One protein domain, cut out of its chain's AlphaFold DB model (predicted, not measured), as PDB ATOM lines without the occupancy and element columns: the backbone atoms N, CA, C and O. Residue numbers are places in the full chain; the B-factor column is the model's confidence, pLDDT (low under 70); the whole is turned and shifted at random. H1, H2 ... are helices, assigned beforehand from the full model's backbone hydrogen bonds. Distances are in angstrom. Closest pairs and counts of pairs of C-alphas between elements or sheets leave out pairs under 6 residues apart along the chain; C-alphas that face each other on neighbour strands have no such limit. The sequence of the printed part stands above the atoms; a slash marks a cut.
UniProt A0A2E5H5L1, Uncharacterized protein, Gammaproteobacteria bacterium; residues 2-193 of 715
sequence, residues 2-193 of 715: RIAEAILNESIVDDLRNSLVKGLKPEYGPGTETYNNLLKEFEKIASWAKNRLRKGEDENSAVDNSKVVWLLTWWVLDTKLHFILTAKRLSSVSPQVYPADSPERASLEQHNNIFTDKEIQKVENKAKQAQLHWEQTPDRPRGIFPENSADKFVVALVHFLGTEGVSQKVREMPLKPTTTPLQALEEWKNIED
ATOM      1  N   ARG A   2     286.221 232.397 106.498       44.12
ATOM      2  CA  ARG A   2     284.999 233.124 106.052       44.12
ATOM      3  C   ARG A   2     283.643 232.434 106.323       44.12
ATOM      4  O   ARG A   2     282.676 233.116 106.623       44.12
ATOM      5  N   ILE A   3     283.560 231.100 106.246       40.19
ATOM      6  CA  ILE A   3     282.306 230.356 106.513       40.19
ATOM      7  C   ILE A   3     281.969 230.343 108.015       40.19
ATOM      8  O   ILE A   3     280.808 230.449 108.386       40.19
ATOM      9  N   ALA A   4     282.984 230.276 108.885       37.81
ATOM     10  CA  ALA A   4     282.785 230.266 110.333       37.81
ATOM     11  C   ALA A   4     282.296 231.627 110.851       37.81
ATOM     12  O   ALA A   4     281.400 231.657 111.679       37.81
ATOM     13  N   GLU A   5     282.812 232.741 110.318       46.28
ATOM     14  CA  GLU A   5     282.331 234.092 110.655       46.28
ATOM     15  C   GLU A   5     280.915 234.370 110.132       46.28
ATOM     16  O   GLU A   5     280.148 235.061 110.797       46.28
ATOM     17  N   ALA A   6     280.540 233.841 108.963       49.34
ATOM     18  CA  ALA A   6     279.177 233.972 108.445       49.34
ATOM     19  C   ALA A   6     278.164 233.217 109.327       49.34
ATOM     20  O   ALA A   6     277.152 233.790 109.718       49.34
ATOM     21  N   ILE A   7     278.487 231.977 109.718       52.69
ATOM     22  CA  ILE A   7     277.649 231.153 110.605       52.69
ATOM     23  C   ILE A   7     277.562 231.758 112.017       52.69
ATOM     24  O   ILE A   7     276.483 231.785 112.605       52.69
ATOM     25  N   LEU A   8     278.668 232.293 112.552       51.31
ATOM     26  CA  LEU A   8     278.675 232.946 113.867       51.31
ATOM     27  C   LEU A   8     277.780 234.198 113.886       51.31
ATOM     28  O   LEU A   8     277.131 234.470 114.887       51.31
ATOM     29  N   ASN A   9     277.727 234.948 112.781       57.97
ATOM     30  CA  ASN A   9     276.949 236.184 112.694       57.97
ATOM     31  C   ASN A   9     275.457 235.948 112.427       57.97
ATOM     32  O   ASN A   9     274.642 236.691 112.968       57.97
ATOM     33  N   GLU A  10     275.074 234.922 111.656       64.62
ATOM     34  CA  GLU A  10     273.655 234.537 111.555       64.62
ATOM     35  C   GLU A  10     273.110 234.081 112.911       64.62
ATOM     36  O   GLU A  10     272.042 234.536 113.314       64.62
ATOM     37  N   SER A  11     273.912 233.334 113.682       74.50
ATOM     38  CA  SER A  11     273.581 232.984 115.069       74.50
ATOM     39  C   SER A  11     273.364 234.219 115.955       74.50
ATOM     40  O   SER A  11     272.469 234.209 116.790       74.50
ATOM     41  N   ILE A  12     274.141 235.295 115.776       82.94
ATOM     42  CA  ILE A  12     273.991 236.533 116.566       82.94
ATOM     43  C   ILE A  12     272.730 237.311 116.165       82.94
ATOM     44  O   ILE A  12     272.048 237.864 117.028       82.94
ATOM     45  N   VAL A  13     272.393 237.363 114.872       85.25
ATOM     46  CA  VAL A  13     271.142 237.992 114.412       85.25
ATOM     47  C   VAL A  13     269.933 237.229 114.959       85.25
ATOM     48  O   VAL A  13     268.994 237.856 115.454       85.25
ATOM     49  N   ASP A  14     269.986 235.897 114.964       85.62
ATOM     50  CA  ASP A  14     268.967 235.051 115.591       85.62
ATOM     51  C   ASP A  14     268.903 235.242 117.116       85.62
ATOM     52  O   ASP A  14     267.816 235.286 117.696       85.62
ATOM     53  N   ASP A  15     270.040 235.431 117.786       89.25
ATOM     54  CA  ASP A  15     270.075 235.750 119.216       89.25
ATOM     55  C   ASP A  15     269.438 237.114 119.519       89.25
ATOM     56  O   ASP A  15     268.727 237.255 120.519       89.25
ATOM     57  N   LEU A  16     269.638 238.117 118.658       92.38
ATOM     58  CA  LEU A  16     268.998 239.432 118.775       92.38
ATOM     59  C   LEU A  16     267.488 239.349 118.529       92.38
ATOM     60  O   LEU A  16     266.712 239.911 119.309       92.38
ATOM     61  N   ARG A  17     267.069 238.582 117.519       92.50
ATOM     62  CA  ARG A  17     265.665 238.255 117.242       92.50
ATOM     63  C   ARG A  17     264.995 237.614 118.456       92.50
ATOM     64  O   ARG A  17     263.947 238.066 118.910       92.50
ATOM     65  N   ASN A  18     265.639 236.607 119.043       90.38
ATOM     66  CA  ASN A  18     265.163 235.950 120.258       90.38
ATOM     67  C   ASN A  18     265.188 236.899 121.463       90.38
ATOM     68  O   ASN A  18     264.298 236.858 122.312       90.38
ATOM     69  N   SER A  19     266.184 237.785 121.545       91.94
ATOM     70  CA  SER A  19     266.284 238.794 122.598       91.94
ATOM     71  C   SER A  19     265.128 239.789 122.548       91.94
ATOM     72  O   SER A  19     264.676 240.197 123.615       91.94
ATOM     73  N   LEU A  20     264.624 240.164 121.367       92.75
ATOM     74  CA  LEU A  20     263.475 241.067 121.217       92.75
ATOM     75  C   LEU A  20     262.233 240.541 121.943       92.75
ATOM     76  O   LEU A  20     261.612 241.261 122.717       92.75
ATOM     77  N   VAL A  21     261.916 239.265 121.742       92.06
ATOM     78  CA  VAL A  21     260.729 238.621 122.326       92.06
ATOM     79  C   VAL A  21     260.992 238.010 123.706       92.06
ATOM     80  O   VAL A  21     260.076 237.553 124.391       92.06
ATOM     81  N   LYS A  22     262.250 238.007 124.160       91.88
ATOM     82  CA  LYS A  22     262.612 237.516 125.488       91.88
ATOM     83  C   LYS A  22     261.958 238.363 126.570       91.88
ATOM     84  O   LYS A  22     262.081 239.587 126.568       91.88
ATOM     85  N   GLY A  23     261.339 237.676 127.526       88.81
ATOM     86  CA  GLY A  23     260.710 238.303 128.679       88.81
ATOM     87  C   GLY A  23     259.316 238.853 128.407       88.81
ATOM     88  O   GLY A  23     258.810 239.538 129.287       88.81
ATOM     89  N   LEU A  24     258.703 238.561 127.251       90.75
ATOM     90  CA  LEU A  24     257.264 238.749 127.054       90.75
ATOM     91  C   LEU A  24     256.478 237.904 128.065       90.75
ATOM     92  O   LEU A  24     256.879 236.781 128.394       90.75
ATOM     93  N   LYS A  25     255.370 238.445 128.572       89.31
ATOM     94  CA  LYS A  25     254.449 237.699 129.433       89.31
ATOM     95  C   LYS A  25     253.761 236.576 128.636       89.31
ATOM     96  O   LYS A  25     253.636 236.702 127.415       89.31
ATOM     97  N   PRO A  26     253.331 235.477 129.287       86.44
ATOM     98  CA  PRO A  26     252.757 234.313 128.602       86.44
ATOM     99  C   PRO A  26     251.617 234.644 127.627       86.44
ATOM    100  O   PRO A  26     251.560 234.077 126.540       86.44
ATOM    101  N   GLU A  27     250.760 235.598 127.983       84.94
ATOM    102  CA  GLU A  27     249.627 236.082 127.187       84.94
ATOM    103  C   GLU A  27     250.021 236.834 125.902       84.94
ATOM    104  O   GLU A  27     249.194 236.967 125.006       84.94
ATOM    105  N   TYR A  28     251.285 237.258 125.775       87.62
ATOM    106  CA  TYR A  28     251.872 237.865 124.569       87.62
ATOM    107  C   TYR A  28     252.968 236.975 123.952       87.62
ATOM    108  O   TYR A  28     253.797 237.440 123.171       87.62
ATOM    109  N   GLY A  29     253.011 235.694 124.329       85.81
ATOM    110  CA  GLY A  29     254.007 234.724 123.876       85.81
ATOM    111  C   GLY A  29     253.794 234.212 122.440       85.81
ATOM    112  O   GLY A  29     252.996 234.766 121.677       85.81
ATOM    113  N   PRO A  30     254.506 233.139 122.043       89.31
ATOM    114  CA  PRO A  30     254.406 232.553 120.708       89.31
ATOM    115  C   PRO A  30     252.966 232.234 120.286       89.31
ATOM    116  O   PRO A  30     252.204 231.649 121.053       89.31
ATOM    117  N   GLY A  31     252.611 232.582 119.047       81.75
ATOM    118  CA  GLY A  31     251.267 232.378 118.491       81.75
ATOM    119  C   GLY A  31     250.318 233.570 118.654       81.75
ATOM    120  O   GLY A  31     249.245 233.560 118.060       81.75
ATOM    121  N   THR A  32     250.720 234.607 119.393       86.50
ATOM    122  CA  THR A  32     249.960 235.859 119.524       86.50
ATOM    123  C   THR A  32     250.284 236.839 118.395       86.50
ATOM    124  O   THR A  32     251.359 236.788 117.789       86.50
ATOM    125  N   GLU A  33     249.360 237.759 118.113       84.25
ATOM    126  CA  GLU A  33     249.561 238.800 117.100       84.25
ATOM    127  C   GLU A  33     250.741 239.720 117.455       84.25
ATOM    128  O   GLU A  33     251.596 239.973 116.606       84.25
ATOM    129  N   THR A  34     250.865 240.125 118.723       83.19
ATOM    130  CA  THR A  34     251.984 240.942 119.225       83.19
ATOM    131  C   THR A  34     253.339 240.273 118.987       83.19
ATOM    132  O   THR A  34     254.246 240.899 118.437       83.19
ATOM    133  N   TYR A  35     253.478 238.989 119.340       89.50
ATOM    134  CA  TYR A  35     254.711 238.226 119.116       89.50
ATOM    135  C   TYR A  35     255.078 238.160 117.629       89.50
ATOM    136  O   TYR A  35     256.221 238.422 117.247       89.50
ATOM    137  N   ASN A  36     254.101 237.840 116.777       89.25
ATOM    138  CA  ASN A  36     254.319 237.704 115.339       89.25
ATOM    139  C   ASN A  36     254.670 239.045 114.678       89.25
ATOM    140  O   ASN A  36     255.550 239.082 113.817       89.25
ATOM    141  N   ASN A  37     254.036 240.144 115.097       86.88
ATOM    142  CA  ASN A  37     254.312 241.483 114.577       86.88
ATOM    143  C   ASN A  37     255.721 241.959 114.951       86.88
ATOM    144  O   ASN A  37     256.449 242.417 114.075       86.88
ATOM    145  N   LEU A  38     256.150 241.769 116.206       89.06
ATOM    146  CA  LEU A  38     257.513 242.106 116.640       89.06
ATOM    147  C   LEU A  38     258.576 241.380 115.809       89.06
ATOM    148  O   LEU A  38     259.531 241.999 115.340       89.06
ATOM    149  N   LEU A  39     258.396 240.075 115.589       92.25
ATOM    150  CA  LEU A  39     259.318 239.303 114.757       92.25
ATOM    151  C   LEU A  39     259.279 239.750 113.294       92.25
ATOM    152  O   LEU A  39     260.330 239.869 112.675       92.25
ATOM    153  N   LYS A  40     258.097 240.036 112.740       89.50
ATOM    154  CA  LYS A  40     257.955 240.505 111.356       89.50
ATOM    155  C   LYS A  40     258.680 241.832 111.122       89.50
ATOM    156  O   LYS A  40     259.360 241.968 110.107       89.50
ATOM    157  N   GLU A  41     258.558 242.789 112.040       87.00
ATOM    158  CA  GLU A  41     259.276 244.064 111.940       87.00
ATOM    159  C   GLU A  41     260.789 243.879 112.109       87.00
ATOM    160  O   GLU A  41     261.560 244.475 111.354       87.00
ATOM    161  N   PHE A  42     261.222 242.972 112.995       92.62
ATOM    162  CA  PHE A  42     262.637 242.609 113.111       92.62
ATOM    163  C   PHE A  42     263.201 242.044 111.797       92.62
ATOM    164  O   PHE A  42     264.267 242.464 111.351       92.62
ATOM    165  N   GLU A  43     262.487 241.128 111.133       90.38
ATOM    166  CA  GLU A  43     262.945 240.558 109.856       90.38
ATOM    167  C   GLU A  43     263.038 241.616 108.749       90.38
ATOM    168  O   GLU A  43     263.972 241.594 107.941       90.38
ATOM    169  N   LYS A  44     262.102 242.573 108.713       86.81
ATOM    170  CA  LYS A  44     262.146 243.682 107.750       86.81
ATOM    171  C   LYS A  44     263.396 244.534 107.944       86.81
ATOM    172  O   LYS A  44     264.121 244.756 106.971       86.81
ATOM    173  N   ILE A  45     263.669 244.978 109.173       87.00
ATOM    174  CA  ILE A  45     264.837 245.825 109.439       87.00
ATOM    175  C   ILE A  45     266.147 245.046 109.267       87.00
ATOM    176  O   ILE A  45     267.112 245.592 108.738       87.00
ATOM    177  N   ALA A  46     266.184 243.753 109.607       89.12
ATOM    178  CA  ALA A  46     267.348 242.895 109.392       89.12
ATOM    179  C   ALA A  46     267.641 242.677 107.902       89.12
ATOM    180  O   ALA A  46     268.792 242.793 107.475       89.12
ATOM    181  N   SER A  47     266.612 242.408 107.094       86.44
ATOM    182  CA  SER A  47     266.734 242.300 105.637       86.44
ATOM    183  C   SER A  47     267.215 243.614 105.019       86.44
ATOM    184  O   SER A  47     268.163 243.634 104.231       86.44
ATOM    185  N   TRP A  48     266.624 244.735 105.440       88.44
ATOM    186  CA  TRP A  48     267.045 246.062 105.002       88.44
ATOM    187  C   TRP A  48     268.512 246.349 105.359       88.44
ATOM    188  O   TRP A  48     269.291 246.744 104.488       88.44
ATOM    189  N   ALA A  49     268.912 246.077 106.605       87.94
ATOM    190  CA  ALA A  49     270.270 246.291 107.089       87.94
ATOM    191  C   ALA A  49     271.286 245.481 106.276       87.94
ATOM    192  O   ALA A  49     272.288 246.034 105.827       87.94
ATOM    193  N   LYS A  50     271.003 244.199 106.007       87.56
ATOM    194  CA  LYS A  50     271.852 243.337 105.164       87.56
ATOM    195  C   LYS A  50     271.995 243.875 103.737       87.56
ATOM    196  O   LYS A  50     273.064 243.762 103.145       87.56
ATOM    197  N   ASN A  51     270.940 244.475 103.187       84.12
ATOM    198  CA  ASN A  51     270.965 245.013 101.829       84.12
ATOM    199  C   ASN A  51     271.757 246.320 101.709       84.12
ATOM    200  O   ASN A  51     272.368 246.543 100.663       84.12
ATOM    201  N   ARG A  52     271.751 247.170 102.744       82.81
ATOM    202  CA  ARG A  52     272.331 248.524 102.698       82.81
ATOM    203  C   ARG A  52     273.701 248.646 103.365       82.81
ATOM    204  O   ARG A  52     274.546 249.389 102.874       82.81
ATOM    205  N   LEU A  53     273.951 247.916 104.450       88.12
ATOM    206  CA  LEU A  53     275.222 247.958 105.178       88.12
ATOM    207  C   LEU A  53     276.213 246.981 104.545       88.12
ATOM    208  O   LEU A  53     276.374 245.843 104.988       88.12
ATOM    209  N   ARG A  54     276.865 247.434 103.474       85.38
ATOM    210  CA  ARG A  54     277.862 246.673 102.710       85.38
ATOM    211  C   ARG A  54     279.240 247.314 102.805       85.38
ATOM    212  O   ARG A  54     279.370 248.515 103.018       85.38
ATOM    213  N   LYS A  55     280.274 246.500 102.586       84.88
ATOM    214  CA  LYS A  55     281.679 246.937 102.610       84.88
ATOM    215  C   LYS A  55     282.104 247.764 101.389       84.88
ATOM    216  O   LYS A  55     283.196 248.313 101.400       84.88
ATOM    217  N   GLY A  56     281.279 247.833 100.345       80.38
ATOM    218  CA  GLY A  56     281.566 248.554  99.102       80.38
ATOM    219  C   GLY A  56     280.298 249.113  98.453       80.38
ATOM    220  O   GLY A  56     279.198 248.897  98.964       80.38
ATOM    221  N   GLU A  57     280.474 249.855  97.357       72.19
ATOM    222  CA  GLU A  57     279.401 250.544  96.612       72.19
ATOM    223  C   GLU A  57     278.551 249.619  95.748       72.19
ATOM    224  O   GLU A  57     277.348 249.826  95.629       72.19
ATOM    225  N   ASP A  58     279.170 248.581  95.184       75.19
ATOM    226  CA  ASP A  58     278.493 247.596  94.343       75.19
ATOM    227  C   ASP A  58     277.485 246.783  95.176       75.19
ATOM    228  O   ASP A  58     277.799 246.341  96.286       75.19
ATOM    229  N   GLU A  59     276.299 246.527  94.624       68.88
ATOM    230  CA  GLU A  59     275.270 245.663  95.213       68.88
ATOM    231  C   GLU A  59     275.775 244.230  95.478       68.88
ATOM    232  O   GLU A  59     275.275 243.542  96.373       68.88
ATOM    233  N   ASN A  60     276.818 243.793  94.765       79.38
ATOM    234  CA  ASN A  60     277.504 242.515  94.968       79.38
ATOM    235  C   ASN A  60     278.555 242.547  96.094       79.38
ATOM    236  O   ASN A  60     279.137 241.510  96.431       79.38
ATOM    237  N   SER A  61     278.811 243.711  96.699       83.19
ATOM    238  CA  SER A  61     279.758 243.857  97.807       83.19
ATOM    239  C   SER A  61     279.315 243.050  99.025       83.19
ATOM    240  O   SER A  61     278.127 242.974  99.353       83.19
ATOM    241  N   ALA A  62     280.286 242.473  99.736       86.62
ATOM    242  CA  ALA A  62     280.020 241.695 100.940       86.62
ATOM    243  C   ALA A  62     279.289 242.530 102.008       86.62
ATOM    244  O   ALA A  62     279.620 243.699 102.228       86.62
ATOM    245  N   VAL A  63     278.330 241.904 102.694       87.56
ATOM    246  CA  VAL A  63     277.605 242.499 103.826       87.56
ATOM    247  C   VAL A  63     278.581 242.824 104.958       87.56
ATOM    248  O   VAL A  63     279.460 242.023 105.298       87.56
ATOM    249  N   ASP A  64     278.427 243.999 105.561       89.44
ATOM    250  CA  ASP A  64     279.130 244.373 106.780       89.44
ATOM    251  C   ASP A  64     278.345 243.898 108.007       89.44
ATOM    252  O   ASP A  64     277.586 244.635 108.638       89.44
ATOM    253  N   ASN A  65     278.547 242.625 108.352       87.00
ATOM    254  CA  ASN A  65     277.856 241.987 109.471       87.00
ATOM    255  C   ASN A  65     278.061 242.719 110.807       87.00
ATOM    256  O   ASN A  65     277.172 242.676 111.651       87.00
ATOM    257  N   SER A  66     279.189 243.411 111.000       88.00
ATOM    258  CA  SER A  66     279.448 244.148 112.241       88.00
ATOM    259  C   SER A  66     278.484 245.326 112.404       88.00
ATOM    260  O   SER A  66     277.871 245.488 113.460       88.00
ATOM    261  N   LYS A  67     278.262 246.082 111.322       90.06
ATOM    262  CA  LYS A  67     277.315 247.201 111.284       90.06
ATOM    263  C   LYS A  67     275.865 246.720 111.324       90.06
ATOM    264  O   LYS A  67     275.036 247.352 111.971       90.06
ATOM    265  N   VAL A  68     275.563 245.577 110.701       91.00
ATOM    266  CA  VAL A  68     274.236 244.942 110.800       91.00
ATOM    267  C   VAL A  68     273.913 244.581 112.250       91.00
ATOM    268  O   VAL A  68     272.862 244.962 112.759       91.00
ATOM    269  N   VAL A  69     274.826 243.893 112.944       91.56
ATOM    270  CA  VAL A  69     274.648 243.517 114.356       91.56
ATOM    271  C   VAL A  69     274.543 244.756 115.249       91.56
ATOM    272  O   VAL A  69     273.682 244.797 116.129       91.56
ATOM    273  N   TRP A  70     275.363 245.782 115.008       93.56
ATOM    274  CA  TRP A  70     275.288 247.063 115.716       93.56
ATOM    275  C   TRP A  70     273.899 247.706 115.595       93.56
ATOM    276  O   TRP A  70     273.270 247.997 116.614       93.56
ATOM    277  N   LEU A  71     273.377 247.854 114.373       92.69
ATOM    278  CA  LEU A  71     272.080 248.492 114.141       92.69
ATOM    279  C   LEU A  71     270.942 247.708 114.801       92.69
ATOM    280  O   LEU A  71     270.099 248.286 115.485       92.69
ATOM    281  N   LEU A  72     270.931 246.383 114.625       93.75
ATOM    282  CA  LEU A  72     269.896 245.521 115.193       93.75
ATOM    283  C   LEU A  72     269.930 245.512 116.725       93.75
ATOM    284  O   LEU A  72     268.878 245.437 117.356       93.75
ATOM    285  N   THR A  73     271.109 245.650 117.334       93.44
ATOM    286  CA  THR A  73     271.241 245.765 118.794       93.44
ATOM    287  C   THR A  73     270.514 247.004 119.319       93.44
ATOM    288  O   THR A  73     269.736 246.903 120.273       93.44
ATOM    289  N   TRP A  74     270.718 248.155 118.675       93.88
ATOM    290  CA  TRP A  74     270.046 249.403 119.038       93.88
ATOM    291  C   TRP A  74     268.556 249.383 118.726       93.88
ATOM    292  O   TRP A  74     267.762 249.829 119.549       93.88
ATOM    293  N   TRP A  75     268.163 248.801 117.592       93.56
ATOM    294  CA  TRP A  75     266.758 248.657 117.221       93.56
ATOM    295  C   TRP A  75     265.971 247.817 118.238       93.56
ATOM    296  O   TRP A  75     264.885 248.210 118.665       93.56
ATOM    297  N   VAL A  76     266.540 246.695 118.699       93.88
ATOM    298  CA  VAL A  76     265.929 245.862 119.748       93.88
ATOM    299  C   VAL A  76     265.775 246.638 121.057       93.88
ATOM    300  O   VAL A  76     264.730 246.540 121.702       93.88
ATOM    301  N   LEU A  77     266.796 247.400 121.463       92.12
ATOM    302  CA  LEU A  77     266.732 248.213 122.678       92.12
ATOM    303  C   LEU A  77     265.665 249.313 122.569       92.12
ATOM    304  O   LEU A  77     264.848 249.447 123.478       92.12
ATOM    305  N   ASP A  78     265.646 250.049 121.455       90.19
ATOM    306  CA  ASP A  78     264.696 251.138 121.207       90.19
ATOM    307  C   ASP A  78     263.249 250.642 121.198       90.19
ATOM    308  O   ASP A  78     262.393 251.213 121.872       90.19
ATOM    309  N   THR A  79     262.999 249.515 120.526       90.06
ATOM    310  CA  THR A  79     261.667 248.906 120.444       90.06
ATOM    311  C   THR A  79     261.155 248.537 121.835       90.06
ATOM    312  O   THR A  79     260.026 248.863 122.197       90.06
ATOM    313  N   LYS A  80     261.991 247.899 122.666       90.19
ATOM    314  CA  LYS A  80     261.604 247.550 124.041       90.19
ATOM    315  C   LYS A  80     261.359 248.781 124.907       90.19
ATOM    316  O   LYS A  80     260.373 248.810 125.640       90.19
ATOM    317  N   LEU A  81     262.232 249.785 124.824       88.12
ATOM    318  CA  LEU A  81     262.064 251.041 125.557       88.12
ATOM    319  C   LEU A  81     260.777 251.759 125.154       88.12
ATOM    320  O   LEU A  81     260.072 252.245 126.032       88.12
ATOM    321  N   HIS A  82     260.440 251.779 123.862       85.62
ATOM    322  CA  HIS A  82     259.194 252.358 123.372       85.62
ATOM    323  C   HIS A  82     257.975 251.724 124.055       85.62
ATOM    324  O   HIS A  82     257.188 252.439 124.668       85.62
ATOM    325  N   PHE A  83     257.855 250.392 124.049       85.00
ATOM    326  CA  PHE A  83     256.742 249.714 124.725       85.00
ATOM    327  C   PHE A  83     256.717 249.972 126.239       85.00
ATOM    328  O   PHE A  83     255.647 250.219 126.791       85.00
ATOM    329  N   ILE A  84     257.872 249.955 126.915       84.44
ATOM    330  CA  ILE A  84     257.960 250.198 128.366       84.44
ATOM    331  C   ILE A  84     257.510 251.620 128.723       84.44
ATOM    332  O   ILE A  84     256.726 251.807 129.653       84.44
ATOM    333  N   LEU A  85     257.990 252.630 127.995       79.81
ATOM    334  CA  LEU A  85     257.668 254.032 128.260       79.81
ATOM    335  C   LEU A  85     256.211 254.358 127.918       79.81
ATOM    336  O   LEU A  85     255.538 255.031 128.700       79.81
ATOM    337  N   THR A  86     255.700 253.822 126.806       77.56
ATOM    338  CA  THR A  86     254.284 253.946 126.439       77.56
ATOM    339  C   THR A  86     253.389 253.299 127.502       77.56
ATOM    340  O   THR A  86     252.427 253.922 127.943       77.56
ATOM    341  N   ALA A  87     253.748 252.113 128.011       74.94
ATOM    342  CA  ALA A  87     253.020 251.458 129.102       74.94
ATOM    343  C   ALA A  87     253.005 252.306 130.386       74.94
ATOM    344  O   ALA A  87     251.953 252.488 131.000       74.94
ATOM    345  N   LYS A  88     254.157 252.870 130.783       74.62
ATOM    346  CA  LYS A  88     254.259 253.758 131.954       74.62
ATOM    347  C   LYS A  88     253.373 254.996 131.814       74.62
ATOM    348  O   LYS A  88     252.662 255.330 132.761       74.62
ATOM    349  N   ARG A  89     253.348 255.630 130.632       71.38
ATOM    350  CA  ARG A  89     252.450 256.760 130.332       71.38
ATOM    351  C   ARG A  89     250.996 256.376 130.569       71.38
ATOM    352  O   ARG A  89     250.289 257.046 131.312       71.38
ATOM    353  N   LEU A  90     250.563 255.280 129.959       64.44
ATOM    354  CA  LEU A  90     249.172 254.845 130.005       64.44
ATOM    355  C   LEU A  90     248.759 254.400 131.414       64.44
ATOM    356  O   LEU A  90     247.628 254.643 131.804       64.44
ATOM    357  N   SER A  91     249.682 253.857 132.217       62.38
ATOM    358  CA  SER A  91     249.427 253.516 133.625       62.38
ATOM    359  C   SER A  91     249.243 254.723 134.558       62.38
ATOM    360  O   SER A  91     248.681 254.572 135.640       62.38
ATOM    361  N   SER A  92     249.690 255.918 134.148       56.97
ATOM    362  CA  SER A  92     249.478 257.170 134.895       56.97
ATOM    363  C   SER A  92     248.099 257.801 134.643       56.97
ATOM    364  O   SER A  92     247.701 258.724 135.349       56.97
ATOM    365  N   VAL A  93     247.345 257.270 133.674       51.84
ATOM    366  CA  VAL A  93     245.978 257.671 133.328       51.84
ATOM    367  C   VAL A  93     245.045 256.521 133.727       51.84
ATOM    368  O   VAL A  93     245.252 255.386 133.310       51.84
ATOM    369  N   SER A  94     244.027 256.757 134.562       49.66
ATOM    370  CA  SER A  94     243.141 255.664 135.003       49.66
ATOM    371  C   SER A  94     242.416 255.022 133.798       49.66
ATOM    372  O   SER A  94     241.752 255.744 133.050       49.66
ATOM    373  N   PRO A  95     242.445 253.682 133.611       50.62
ATOM    374  CA  PRO A  95     241.740 252.993 132.515       50.62
ATOM    375  C   PRO A  95     240.222 253.232 132.498       50.62
ATOM    376  O   PRO A  95     239.549 252.968 131.505       50.62
ATOM    377  N   GLN A  96     239.672 253.720 133.612       52.53
ATOM    378  CA  GLN A  96     238.252 254.020 133.808       52.53
ATOM    379  C   GLN A  96     237.779 255.263 133.036       52.53
ATOM    380  O   GLN A  96     236.576 255.491 132.956       52.53
ATOM    381  N   VAL A  97     238.700 256.053 132.470       53.34
ATOM    382  CA  VAL A  97     238.382 257.277 131.716       53.34
ATOM    383  C   VAL A  97     237.902 256.966 130.288       53.34
ATOM    384  O   VAL A  97     237.215 257.786 129.685       53.34
ATOM    385  N   TYR A  98     238.185 255.767 129.760       54.09
ATOM    386  CA  TYR A  98     237.842 255.389 128.385       54.09
ATOM    387  C   TYR A  98     236.706 254.345 128.311       54.09
ATOM    388  O   TYR A  98     236.758 253.320 129.011       54.09
ATOM    389  N   PRO A  99     235.686 254.548 127.446       64.31
ATOM    390  CA  PRO A  99     234.626 253.570 127.191       64.31
ATOM    391  C   PRO A  99     235.188 252.196 126.803       64.31
ATOM    392  O   PRO A  99     236.238 252.119 126.159       64.31
ATOM    393  N   ALA A 100     234.478 251.121 127.170       59.66
ATOM    394  CA  ALA A 100     234.887 249.727 126.939       59.66
ATOM    395  C   ALA A 100     235.252 249.420 125.472       59.66
ATOM    396  O   ALA A 100     236.137 248.609 125.225       59.66
ATOM    397  N   ASP A 101     234.638 250.142 124.534       67.31
ATOM    398  CA  ASP A 101     234.716 249.873 123.096       67.31
ATOM    399  C   ASP A 101     235.552 250.923 122.331       67.31
ATOM    400  O   ASP A 101     235.492 251.000 121.104       67.31
ATOM    401  N   SER A 102     236.297 251.780 123.038       63.16
ATOM    402  CA  SER A 102     237.073 252.860 122.413       63.16
ATOM    403  C   SER A 102     238.400 252.365 121.799       63.16
ATOM    404  O   SER A 102     239.074 251.519 122.400       63.16
ATOM    405  N   PRO A 103     238.826 252.903 120.637       57.44
ATOM    406  CA  PRO A 103     240.144 252.632 120.050       57.44
ATOM    407  C   PRO A 103     241.299 252.905 121.021       57.44
ATOM    408  O   PRO A 103     242.297 252.185 121.027       57.44
ATOM    409  N   GLU A 104     241.149 253.912 121.878       55.84
ATOM    410  CA  GLU A 104     242.108 254.310 122.902       55.84
ATOM    411  C   GLU A 104     242.241 253.241 123.986       55.84
ATOM    412  O   GLU A 104     243.360 252.944 124.396       55.84
ATOM    413  N   ARG A 105     241.137 252.599 124.399       59.78
ATOM    414  CA  ARG A 105     241.158 251.473 125.345       59.78
ATOM    415  C   ARG A 105     241.755 250.208 124.730       59.78
ATOM    416  O   ARG A 105     242.550 249.544 125.388       59.78
ATOM    417  N   ALA A 106     241.450 249.920 123.464       57.78
ATOM    418  CA  ALA A 106     242.081 248.824 122.726       57.78
ATOM    419  C   ALA A 106     243.600 249.044 122.565       57.78
ATOM    420  O   ALA A 106     244.392 248.122 122.758       57.78
ATOM    421  N   SER A 107     244.025 250.285 122.296       55.03
ATOM    422  CA  SER A 107     245.440 250.673 122.265       55.03
ATOM    423  C   SER A 107     246.083 250.619 123.661       55.03
ATOM    424  O   SER A 107     247.228 250.188 123.794       55.03
ATOM    425  N   LEU A 108     245.339 250.961 124.720       55.38
ATOM    426  CA  LEU A 108     245.753 250.815 126.122       55.38
ATOM    427  C   LEU A 108     245.999 249.354 126.511       55.38
ATOM    428  O   LEU A 108     247.009 249.045 127.139       55.38
ATOM    429  N   GLU A 109     245.110 248.445 126.115       56.03
ATOM    430  CA  GLU A 109     245.240 247.005 126.366       56.03
ATOM    431  C   GLU A 109     246.371 246.366 125.540       56.03
ATOM    432  O   GLU A 109     247.037 245.443 126.018       56.03
ATOM    433  N   GLN A 110     246.653 246.901 124.346       56.03
ATOM    434  CA  GLN A 110     247.778 246.502 123.493       56.03
ATOM    435  C   GLN A 110     249.145 246.937 124.052       56.03
ATOM    436  O   GLN A 110     250.129 246.211 123.897       56.03
ATOM    437  N   HIS A 111     249.216 248.103 124.701       58.38
ATOM    438  CA  HIS A 111     250.447 248.675 125.263       58.38
ATOM    439  C   HIS A 111     250.574 248.485 126.780       58.38
ATOM    440  O   HIS A 111     251.531 248.971 127.383       58.38
ATOM    441  N   ASN A 112     249.650 247.757 127.409       62.78
ATOM    442  CA  ASN A 112     249.808 247.298 128.782       62.78
ATOM    443  C   ASN A 112     251.089 246.481 128.897       62.78
ATOM    444  O   ASN A 112     251.392 245.699 128.009       62.78
ATOM    445  N   ASN A 113     251.827 246.669 129.992       73.25
ATOM    446  CA  ASN A 113     253.163 246.128 130.237       73.25
ATOM    447  C   ASN A 113     253.353 244.673 129.725       73.25
ATOM    448  O   ASN A 113     253.129 243.721 130.476       73.25
ATOM    449  N   ILE A 114     253.743 244.507 128.451       86.44
ATOM    450  CA  ILE A 114     253.821 243.203 127.763       86.44
ATOM    451  C   ILE A 114     255.046 242.403 128.198       86.44
ATOM    452  O   ILE A 114     255.128 241.198 127.963       86.44
ATOM    453  N   PHE A 115     256.007 243.074 128.831       90.06
ATOM    454  CA  PHE A 115     257.222 242.478 129.353       90.06
ATOM    455  C   PHE A 115     257.067 242.154 130.843       90.06
ATOM    456  O   PHE A 115     256.338 242.790 131.595       90.06
ATOM    457  N   THR A 116     257.770 241.122 131.287       89.62
ATOM    458  CA  THR A 116     257.938 240.807 132.707       89.62
ATOM    459  C   THR A 116     258.767 241.892 133.396       89.62
ATOM    460  O   THR A 116     259.702 242.424 132.797       89.62
ATOM    461  N   ASP A 117     258.508 242.158 134.678       85.50
ATOM    462  CA  ASP A 117     259.235 243.183 135.453       85.50
ATOM    463  C   ASP A 117     260.755 242.967 135.438       85.50
ATOM    464  O   ASP A 117     261.545 243.906 135.351       85.50
ATOM    465  N   LYS A 118     261.179 241.697 135.427       90.44
ATOM    466  CA  LYS A 118     262.588 241.314 135.291       90.44
ATOM    467  C   LYS A 118     263.202 241.791 133.973       90.44
ATOM    468  O   LYS A 118     264.367 242.188 133.954       90.44
ATOM    469  N   GLU A 119     262.463 241.711 132.870       91.88
ATOM    470  CA  GLU A 119     262.947 242.173 131.570       91.88
ATOM    471  C   GLU A 119     262.909 243.701 131.475       91.88
ATOM    472  O   GLU A 119     263.865 244.276 130.961       91.88
ATOM    473  N   ILE A 120     261.892 244.357 132.045       89.31
ATOM    474  CA  ILE A 120     261.830 245.825 132.145       89.31
ATOM    475  C   ILE A 120     263.076 246.354 132.845       89.31
ATOM    476  O   ILE A 120     263.835 247.117 132.252       89.31
ATOM    477  N   GLN A 121     263.360 245.866 134.057       88.12
ATOM    478  CA  GLN A 121     264.524 246.299 134.830       88.12
ATOM    479  C   GLN A 121     265.831 246.104 134.054       88.12
ATOM    480  O   GLN A 121     266.750 246.918 134.124       88.12
ATOM    481  N   LYS A 122     265.932 245.012 133.293       91.75
ATOM    482  CA  LYS A 122     267.107 244.719 132.474       91.75
ATOM    483  C   LYS A 122     267.256 245.697 131.306       91.75
ATOM    484  O   LYS A 122     268.381 246.100 131.012       91.75
ATOM    485  N   VAL A 123     266.163 246.052 130.634       90.62
ATOM    486  CA  VAL A 123     266.154 247.035 129.540       90.62
ATOM    487  C   VAL A 123     266.522 248.421 130.064       90.62
ATOM    488  O   VAL A 123     267.408 249.064 129.510       90.62
ATOM    489  N   GLU A 124     265.931 248.831 131.182       86.62
ATOM    490  CA  GLU A 124     266.224 250.101 131.851       86.62
ATOM    491  C   GLU A 124     267.686 250.200 132.300       86.62
ATOM    492  O   GLU A 124     268.350 251.206 132.062       86.62
ATOM    493  N   ASN A 125     268.236 249.128 132.879       88.00
ATOM    494  CA  ASN A 125     269.648 249.080 133.260       88.00
ATOM    495  C   ASN A 125     270.574 249.191 132.043       88.00
ATOM    496  O   ASN A 125     271.602 249.861 132.120       88.00
ATOM    497  N   LYS A 126     270.219 248.567 130.914       88.38
ATOM    498  CA  LYS A 126     270.976 248.714 129.662       88.38
ATOM    499  C   LYS A 126     270.906 250.138 129.120       88.38
ATOM    500  O   LYS A 126     271.928 250.666 128.702       88.38
ATOM    501  N   ALA A 127     269.733 250.764 129.164       86.56
ATOM    502  CA  ALA A 127     269.554 252.146 128.737       86.56
ATOM    503  C   ALA A 127     270.357 253.125 129.616       86.56
ATOM    504  O   ALA A 127     271.005 254.027 129.095       86.56
ATOM    505  N   LYS A 128     270.407 252.879 130.935       84.31
ATOM    506  CA  LYS A 128     271.279 253.597 131.882       84.31
ATOM    507  C   LYS A 128     272.762 253.422 131.572       84.31
ATOM    508  O   LYS A 128     273.498 254.399 131.542       84.31
ATOM    509  N   GLN A 129     273.207 252.189 131.326       84.25
ATOM    510  CA  GLN A 129     274.600 251.907 130.956       84.25
ATOM    511  C   GLN A 129     275.004 252.589 129.646       84.25
ATOM    512  O   GLN A 129     276.147 253.010 129.503       84.25
ATOM    513  N   ALA A 130     274.061 252.718 128.715       80.94
ATOM    514  CA  ALA A 130     274.219 253.451 127.466       80.94
ATOM    515  C   ALA A 130     274.085 254.980 127.617       80.94
ATOM    516  O   ALA A 130     274.118 255.674 126.608       80.94
ATOM    517  N   GLN A 131     273.929 255.499 128.845       81.19
ATOM    518  CA  GLN A 131     273.778 256.929 129.149       81.19
ATOM    519  C   GLN A 131     272.620 257.601 128.389       81.19
ATOM    520  O   GLN A 131     272.682 258.779 128.051       81.19
ATOM    521  N   LEU A 132     271.543 256.860 128.112       80.19
ATOM    522  CA  LEU A 132     270.375 257.411 127.427       80.19
ATOM    523  C   LEU A 132     269.534 258.255 128.396       80.19
ATOM    524  O   LEU A 132     269.257 257.832 129.519       80.19
ATOM    525  N   HIS A 133     269.046 259.408 127.944       66.12
ATOM    526  CA  HIS A 133     268.124 260.264 128.702       66.12
ATOM    527  C   HIS A 133     266.673 259.748 128.620       66.12
ATOM    528  O   HIS A 133     265.783 260.424 128.116       66.12
ATOM    529  N   TRP A 134     266.421 258.522 129.088       63.09
ATOM    530  CA  TRP A 134     265.121 257.843 128.939       63.09
ATOM    531  C   TRP A 134     264.153 258.045 130.122       63.09
ATOM    532  O   TRP A 134     262.987 257.671 130.028       63.09
ATOM    533  N   GLU A 135     264.617 258.617 131.239       59.75
ATOM    534  CA  GLU A 135     263.844 258.742 132.489       59.75
ATOM    535  C   GLU A 135     262.909 259.969 132.545       59.75
ATOM    536  O   GLU A 135     262.167 260.123 133.513       59.75
ATOM    537  N   GLN A 136     262.903 260.837 131.527       53.31
ATOM    538  CA  GLN A 136     262.165 262.106 131.552       53.31
ATOM    539  C   GLN A 136     261.107 262.180 130.445       53.31
ATOM    540  O   GLN A 136     261.399 262.599 129.333       53.31
ATOM    541  N   THR A 137     259.860 261.851 130.797       53.28
ATOM    542  CA  THR A 137     258.614 262.000 130.009       53.28
ATOM    543  C   THR A 137     258.531 261.231 128.668       53.28
ATOM    544  O   THR A 137     259.522 261.087 127.960       53.28
ATOM    545  N   PRO A 138     257.343 260.732 128.270       51.34
ATOM    546  CA  PRO A 138     257.176 259.938 127.045       51.34
ATOM    547  C   PRO A 138     257.388 260.726 125.741       51.34
ATOM    548  O   PRO A 138     257.625 260.114 124.702       51.34
ATOM    549  N   ASP A 139     257.300 262.058 125.801       52.53
ATOM    550  CA  ASP A 139     257.354 262.948 124.636       52.53
ATOM    551  C   ASP A 139     258.780 263.438 124.315       52.53
ATOM    552  O   ASP A 139     258.996 264.107 123.305       52.53
ATOM    553  N   ARG A 140     259.784 263.083 125.135       61.00
ATOM    554  CA  ARG A 140     261.195 263.390 124.853       61.00
ATOM    555  C   ARG A 140     261.870 262.301 124.001       61.00
ATOM    556  O   ARG A 140     261.500 261.123 124.057       61.00
ATOM    557  N   PRO A 141     262.877 262.663 123.188       62.75
ATOM    558  CA  PRO A 141     263.630 261.702 122.392       62.75
ATOM    559  C   PRO A 141     264.375 260.692 123.280       62.75
ATOM    560  O   PRO A 141     265.109 261.071 124.187       62.75
ATOM    561  N   ARG A 142     264.252 259.392 122.978       78.00
ATOM    562  CA  ARG A 142     264.982 258.282 123.627       78.00
ATOM    563  C   ARG A 142     266.491 258.329 123.356       78.00
ATOM    564  O   ARG A 142     267.240 257.562 123.954       78.00
ATOM    565  N   GLY A 143     266.932 259.187 122.433       77.81
ATOM    566  CA  GLY A 143     268.345 259.421 122.118       77.81
ATOM    567  C   GLY A 143     269.029 258.295 121.334       77.81
ATOM    568  O   GLY A 143     270.246 258.321 121.170       77.81
ATOM    569  N   ILE A 144     268.273 257.299 120.846       88.81
ATOM    570  CA  ILE A 144     268.822 256.188 120.052       88.81
ATOM    571  C   ILE A 144     268.751 256.502 118.555       88.81
ATOM    572  O   ILE A 144     269.771 256.453 117.874       88.81
ATOM    573  N   PHE A 145     267.559 256.829 118.047       87.56
ATOM    574  CA  PHE A 145     267.313 257.170 116.642       87.56
ATOM    575  C   PHE A 145     266.854 258.631 116.499       87.56
ATOM    576  O   PHE A 145     266.197 259.145 117.411       87.56
ATOM    577  N   PRO A 146     267.147 259.298 115.364       80.06
ATOM    578  CA  PRO A 146     266.598 260.617 115.051       80.06
ATOM    579  C   PRO A 146     265.069 260.587 115.110       80.06
ATOM    580  O   PRO A 146     264.445 259.658 114.598       80.06
ATOM    581  N   GLU A 147     264.474 261.586 115.767       78.00
ATOM    582  CA  GLU A 147     263.015 261.706 115.935       78.00
ATOM    583  C   GLU A 147     262.349 260.438 116.518       78.00
ATOM    584  O   GLU A 147     261.180 260.171 116.252       78.00
ATOM    585  N   ASN A 148     263.080 259.615 117.288       78.81
ATOM    586  CA  ASN A 148     262.597 258.316 117.781       78.81
ATOM    587  C   ASN A 148     262.149 257.341 116.668       78.81
ATOM    588  O   ASN A 148     261.333 256.452 116.928       78.81
ATOM    589  N   SER A 149     262.674 257.495 115.445       80.62
ATOM    590  CA  SER A 149     262.250 256.744 114.261       80.62
ATOM    591  C   SER A 149     263.424 256.081 113.541       80.62
ATOM    592  O   SER A 149     264.302 256.734 112.969       80.62
ATOM    593  N   ALA A 150     263.408 254.746 113.507       81.81
ATOM    594  CA  ALA A 150     264.348 253.971 112.703       81.81
ATOM    595  C   ALA A 150     264.191 254.256 111.196       81.81
ATOM    596  O   ALA A 150     265.183 254.251 110.471       81.81
ATOM    597  N   ASP A 151     262.983 254.580 110.727       76.00
ATOM    598  CA  ASP A 151     262.728 254.902 109.318       76.00
ATOM    599  C   ASP A 151     263.390 256.223 108.904       76.00
ATOM    600  O   ASP A 151     263.951 256.335 107.813       76.00
ATOM    601  N   LYS A 152     263.400 257.225 109.791       76.38
ATOM    602  CA  LYS A 152     264.114 258.489 109.554       76.38
ATOM    603  C   LYS A 152     265.620 258.271 109.453       76.38
ATOM    604  O   LYS A 152     266.266 258.824 108.565       76.38
ATOM    605  N   PHE A 153     266.167 257.407 110.308       84.62
ATOM    606  CA  PHE A 153     267.566 256.992 110.213       84.62
ATOM    607  C   PHE A 153     267.867 256.273 108.895       84.62
ATOM    608  O   PHE A 153     268.873 256.563 108.254       84.62
ATOM    609  N   VAL A 154     266.984 255.367 108.468       80.50
ATOM    610  CA  VAL A 154     267.088 254.644 107.192       80.50
ATOM    611  C   VAL A 154     267.192 255.615 106.020       80.50
ATOM    612  O   VAL A 154     268.102 255.479 105.202       80.50
ATOM    613  N   VAL A 155     266.299 256.605 105.944       73.19
ATOM    614  CA  VAL A 155     266.308 257.616 104.875       73.19
ATOM    615  C   VAL A 155     267.620 258.398 104.878       73.19
ATOM    616  O   VAL A 155     268.252 258.538 103.832       73.19
ATOM    617  N   ALA A 156     268.067 258.845 106.051       72.44
ATOM    618  CA  ALA A 156     269.290 259.625 106.159       72.44
ATOM    619  C   ALA A 156     270.543 258.802 105.809       72.44
ATOM    620  O   ALA A 156     271.403 259.278 105.076       72.44
ATOM    621  N   LEU A 157     270.632 257.535 106.231       82.31
ATOM    622  CA  LEU A 157     271.739 256.660 105.837       82.31
ATOM    623  C   LEU A 157     271.800 256.460 104.315       82.31
ATOM    624  O   LEU A 157     272.887 256.412 103.744       82.31
ATOM    625  N   VAL A 158     270.646 256.325 103.652       77.25
ATOM    626  CA  VAL A 158     270.598 256.163 102.190       77.25
ATOM    627  C   VAL A 158     271.157 257.390 101.474       77.25
ATOM    628  O   VAL A 158     271.879 257.212 100.496       77.25
ATOM    629  N   HIS A 159     270.871 258.591 101.979       77.94
ATOM    630  CA  HIS A 159     271.475 259.834 101.495       77.94
ATOM    631  C   HIS A 159     273.006 259.770 101.581       77.94
ATOM    632  O   HIS A 159     273.673 259.771 100.551       77.94
ATOM    633  N   PHE A 160     273.565 259.550 102.774       81.44
ATOM    634  CA  PHE A 160     275.020 259.534 102.971       81.44
ATOM    635  C   PHE A 160     275.755 258.451 102.169       81.44
ATOM    636  O   PHE A 160     276.859 258.676 101.681       81.44
ATOM    637  N   LEU A 161     275.157 257.265 102.019       80.88
ATOM    638  CA  LEU A 161     275.736 256.190 101.203       80.88
ATOM    639  C   LEU A 161     275.644 256.460  99.693       80.88
ATOM    640  O   LEU A 161     276.347 255.786  98.935       80.88
ATOM    641  N   GLY A 162     274.773 257.385  99.278       71.31
ATOM    642  CA  GLY A 162     274.566 257.810  97.894       71.31
ATOM    643  C   GLY A 162     275.324 259.081  97.494       71.31
ATOM    644  O   GLY A 162     275.459 259.329  96.298       71.31
ATOM    645  N   THR A 163     275.833 259.867  98.449       70.88
ATOM    646  CA  THR A 163     276.606 261.089  98.171       70.88
ATOM    647  C   THR A 163     278.046 260.758  97.750       70.88
ATOM    648  O   THR A 163     278.827 260.196  98.527       70.88
ATOM    649  N   GLU A 164     278.419 261.128  96.521       71.56
ATOM    650  CA  GLU A 164     279.780 260.969  95.987       71.56
ATOM    651  C   GLU A 164     280.807 261.717  96.862       71.56
ATOM    652  O   GLU A 164     280.562 262.834  97.302       71.56
ATOM    653  N   GLY A 165     281.948 261.090  97.177       69.81
ATOM    654  CA  GLY A 165     282.983 261.669  98.057       69.81
ATOM    655  C   GLY A 165     282.717 261.561  99.571       69.81
ATOM    656  O   GLY A 165     283.645 261.714 100.373       69.81
ATOM    657  N   VAL A 166     281.491 261.208  99.969       78.12
ATOM    658  CA  VAL A 166     281.069 260.983 101.367       78.12
ATOM    659  C   VAL A 166     280.842 259.495 101.648       78.12
ATOM    660  O   VAL A 166     281.244 258.978 102.695       78.12
ATOM    661  N   SER A 167     280.267 258.787 100.676       81.38
ATOM    662  CA  SER A 167     279.870 257.378 100.733       81.38
ATOM    663  C   SER A 167     280.949 256.444 101.305       81.38
ATOM    664  O   SER A 167     280.672 255.608 102.171       81.38
ATOM    665  N   GLN A 168     282.200 256.576 100.853       83.50
ATOM    666  CA  GLN A 168     283.311 255.733 101.293       83.50
ATOM    667  C   GLN A 168     283.689 256.006 102.753       83.50
ATOM    668  O   GLN A 168     283.825 255.061 103.530       83.50
ATOM    669  N   LYS A 169     283.768 257.279 103.158       87.69
ATOM    670  CA  LYS A 169     284.098 257.673 104.537       87.69
ATOM    671  C   LYS A 169     283.061 257.138 105.531       87.69
ATOM    672  O   LYS A 169     283.412 256.603 106.579       87.69
ATOM    673  N   VAL A 170     281.780 257.179 105.160       86.69
ATOM    674  CA  VAL A 170     280.667 256.613 105.944       86.69
ATOM    675  C   VAL A 170     280.779 255.085 106.069       86.69
ATOM    676  O   VAL A 170     280.567 254.517 107.149       86.69
ATOM    677  N   ARG A 171     281.165 254.387 104.990       86.88
ATOM    678  CA  ARG A 171     281.411 252.932 105.016       86.88
ATOM    679  C   ARG A 171     282.627 252.551 105.854       86.88
ATOM    680  O   ARG A 171     282.574 251.524 106.527       86.88
ATOM    681  N   GLU A 172     283.669 253.367 105.869       88.75
ATOM    682  CA  GLU A 172     284.900 253.116 106.627       88.75
ATOM    683  C   GLU A 172     284.789 253.507 108.106       88.75
ATOM    684  O   GLU A 172     285.521 252.964 108.935       88.75
ATOM    685  N   MET A 173     283.840 254.382 108.464       88.19
ATOM    686  CA  MET A 173     283.652 254.828 109.843       88.19
ATOM    687  C   MET A 173     283.374 253.642 110.790       88.19
ATOM    688  O   MET A 173     282.397 252.904 110.577       88.19
ATOM    689  N   PRO A 174     284.192 253.446 111.844       86.38
ATOM    690  CA  PRO A 174     284.002 252.368 112.804       86.38
ATOM    691  C   PRO A 174     282.834 252.679 113.748       86.38
ATOM    692  O   PRO A 174     282.840 253.683 114.457       86.38
ATOM    693  N   LEU A 175     281.850 251.781 113.805       88.56
ATOM    694  CA  LEU A 175     280.697 251.903 114.699       88.56
ATOM    695  C   LEU A 175     280.941 251.092 115.970       88.56
ATOM    696  O   LEU A 175     280.882 249.860 115.965       88.56
ATOM    697  N   LYS A 176     281.252 251.788 117.068       87.81
ATOM    698  CA  LYS A 176     281.437 251.141 118.371       87.81
ATOM    699  C   LYS A 176     280.082 250.648 118.896       87.81
ATOM    700  O   LYS A 176     279.073 251.319 118.681       87.81
ATOM    701  N   PRO A 177     280.039 249.546 119.670       84.38
ATOM    702  CA  PRO A 177     278.801 249.067 120.291       84.38
ATOM    703  C   PRO A 177     278.088 250.107 121.170       84.38
ATOM    704  O   PRO A 177     276.888 250.003 121.383       84.38
ATOM    705  N   THR A 178     278.827 251.094 121.682       84.00
ATOM    706  CA  THR A 178     278.318 252.178 122.532       84.00
ATOM    707  C   THR A 178     277.828 253.401 121.758       84.00
ATOM    708  O   THR A 178     277.165 254.237 122.352       84.00
ATOM    709  N   THR A 179     278.143 253.528 120.465       89.69
ATOM    710  CA  THR A 179     277.707 254.665 119.639       89.69
ATOM    711  C   THR A 179     276.274 254.433 119.179       89.69
ATOM    712  O   THR A 179     276.012 253.415 118.533       89.69
ATOM    713  N   THR A 180     275.354 255.348 119.490       92.06
ATOM    714  CA  THR A 180     273.955 255.249 119.044       92.06
ATOM    715  C   THR A 180     273.817 255.575 117.549       92.06
ATOM    716  O   THR A 180     274.671 256.261 116.982       92.06
ATOM    717  N   PRO A 181     272.748 255.117 116.875       92.50
ATOM    718  CA  PRO A 181     272.439 255.534 115.508       92.50
ATOM    719  C   PRO A 181     272.319 257.055 115.334       92.50
ATOM    720  O   PRO A 181     272.763 257.578 114.317       92.50
ATOM    721  N   LEU A 182     271.783 257.772 116.326       88.31
ATOM    722  CA  LEU A 182     271.730 259.235 116.337       88.31
ATOM    723  C   LEU A 182     273.136 259.859 116.347       88.31
ATOM    724  O   LEU A 182     273.427 260.696 115.502       88.31
ATOM    725  N   GLN A 183     274.027 259.391 117.223       89.50
ATOM    726  CA  GLN A 183     275.415 259.868 117.273       89.50
ATOM    727  C   GLN A 183     276.172 259.551 115.977       89.50
ATOM    728  O   GLN A 183     276.913 260.380 115.461       89.50
ATOM    729  N   ALA A 184     275.963 258.359 115.409       90.19
ATOM    730  CA  ALA A 184     276.561 257.999 114.125       90.19
ATOM    731  C   ALA A 184     276.092 258.923 112.990       90.19
ATOM    732  O   ALA A 184     276.879 259.259 112.109       90.19
ATOM    733  N   LEU A 185     274.825 259.348 113.018       87.56
ATOM    734  CA  LEU A 185     274.265 260.278 112.045       87.56
ATOM    735  C   LEU A 185     274.883 261.678 112.152       87.56
ATOM    736  O   LEU A 185     275.139 262.301 111.126       87.56
ATOM    737  N   GLU A 186     275.117 262.169 113.369       84.56
ATOM    738  CA  GLU A 186     275.812 263.442 113.605       84.56
ATOM    739  C   GLU A 186     277.236 263.409 113.040       84.56
ATOM    740  O   GLU A 186     277.640 264.331 112.336       84.56
ATOM    741  N   GLU A 187     277.960 262.306 113.236       88.12
ATOM    742  CA  GLU A 187     279.289 262.126 112.644       88.12
ATOM    743  C   GLU A 187     279.247 262.090 111.109       88.12
ATOM    744  O   GLU A 187     280.109 262.661 110.445       88.12
ATOM    745  N   TRP A 188     278.232 261.467 110.503       87.00
ATOM    746  CA  TRP A 188     278.090 261.460 109.040       87.00
ATOM    747  C   TRP A 188     277.747 262.828 108.462       87.00
ATOM    748  O   TRP A 188     278.285 263.177 107.412       87.00
ATOM    749  N   LYS A 189     276.917 263.614 109.157       80.38
ATOM    750  CA  LYS A 189     276.687 265.020 108.806       80.38
ATOM    751  C   LYS A 189     278.000 265.793 108.812       80.38
ATOM    752  O   LYS A 189     278.318 266.423 107.815       80.38
ATOM    753  N   ASN A 190     278.816 265.630 109.857       83.31
ATOM    754  CA  ASN A 190     280.135 266.263 109.923       83.31
ATOM    755  C   ASN A 190     281.031 265.859 108.738       83.31
ATOM    756  O   ASN A 190     281.716 266.707 108.171       83.31
ATOM    757  N   ILE A 191     281.013 264.585 108.328       84.62
ATOM    758  CA  ILE A 191     281.774 264.096 107.166       84.62
ATOM    759  C   ILE A 191     281.308 264.756 105.860       84.62
ATOM    760  O   ILE A 191     282.150 265.164 105.054       84.62
ATOM    761  N   GLU A 192     279.997 264.820 105.621       76.94
ATOM    762  CA  GLU A 192     279.423 265.456 104.428       76.94
ATOM    763  C   GLU A 192     279.704 266.956 104.407       76.94
ATOM    764  O   GLU A 192     280.188 267.486 103.407       76.94
ATOM    765  N   ASP A 193     279.493 267.617 105.538       74.06
ATOM    766  CA  ASP A 193     279.761 269.034 105.716       74.06
ATOM    767  C   ASP A 193     281.244 269.356 105.517       74.06
ATOM    768  O   ASP A 193     281.584 270.418 104.990       74.06
TER     769      ASP A 193
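This is residues 2 to 193 of the 715 residues of an uncharacterized protein of Gammaproteobacteria bacterium (UniProt A0A2E5H5L1). Three long helices, H1, H2 and H3, make an up-and-down bundle, and a second group, H6, H7 and H8, lies beside the first half of H3 on the side away from H1. H5 crosses the second half of H3, and the short H4 meets the last part of H3 near one tip of the long axis. The printed part has 192 residues with eight named helices, H1 to H8 in chain order, and no named strand; its class is all helix. It is compact, with a radius of gyration of the C-alphas of 18.4 A and spans of 58 by 38 by 31 A.

Find C-alpha 2 at (284.999, 233.124, 106.052); from there H1 runs through residues 2 to 21, 29.7 A long. H2, residues 33 to 52, covers 28.6 A. Look next at C-alpha 65 at (277.856, 241.987, 109.471), where H3 begins; it runs to residue 91, 39.0 A away. H4 holds residues 103 to 111 and H5 residues 117 to 129. H6 holds residues 150 to 162, H7 residues 167 to 172, and H8 residues 181 to 193, ending at C-alpha 193 at (279.761, 269.034, 105.716).

Begin with the bundle, in which each helix runs against the one before it. H1 and H2 form a hairpin at 33 degrees, a shallow tilt only just short of steep; their closest C-alphas, of Arg 17 and Phe 42, are 6.7 A apart. H2 and H3 form another hairpin, touching closest at Ala 49 and Val 68, C-alphas 5.6 A apart. H3 is the hub, touching four helices. H1 touches it the same way at 2 degrees, closest at the C-alphas of Leu 20 and Val 76, 5.6 A. With residues 77 to 84 alone H3 touches H5 at a steep tilt of 59 degrees; the closest C-alphas, of Ile 84 and Ile 120, are 7.0 A apart. With residues 83 to 90 alone it touches H4, closest at the C-alphas of Ala 87 and His 111, 5.4 A. H6 is close to H3 but not clearly touching, with the C-alphas of Trp 75 and Ala 150 7.4 A apart. H6 and H8 touch the same way at a shallow tilt of 29 degrees, closest at the C-alphas of Phe 160 and Trp 188, 7.1 A. H7 touches H6 only at the corner, with the C-alphas of Leu 161 and Ser 167 closest at 4.3 A. H1 is apart from H6, H7 and H8. In H2 to H8 every O i to N i+4 pair is within hydrogen-bond range; in H1, 15 of 16 are.

The two C-alphas farthest apart, of Arg 2 and Val 97, are 58.4 A from each other. The printed part has no cut. Long links join H1 to H2, H2 to H3, H3 to H4 and H5 to H6, the last with 20 residues. The mean pLDDT of the printed part is 78.9; residues 2 to 10, 59, 90 to 112, 133 to 141 and 165 are under 70.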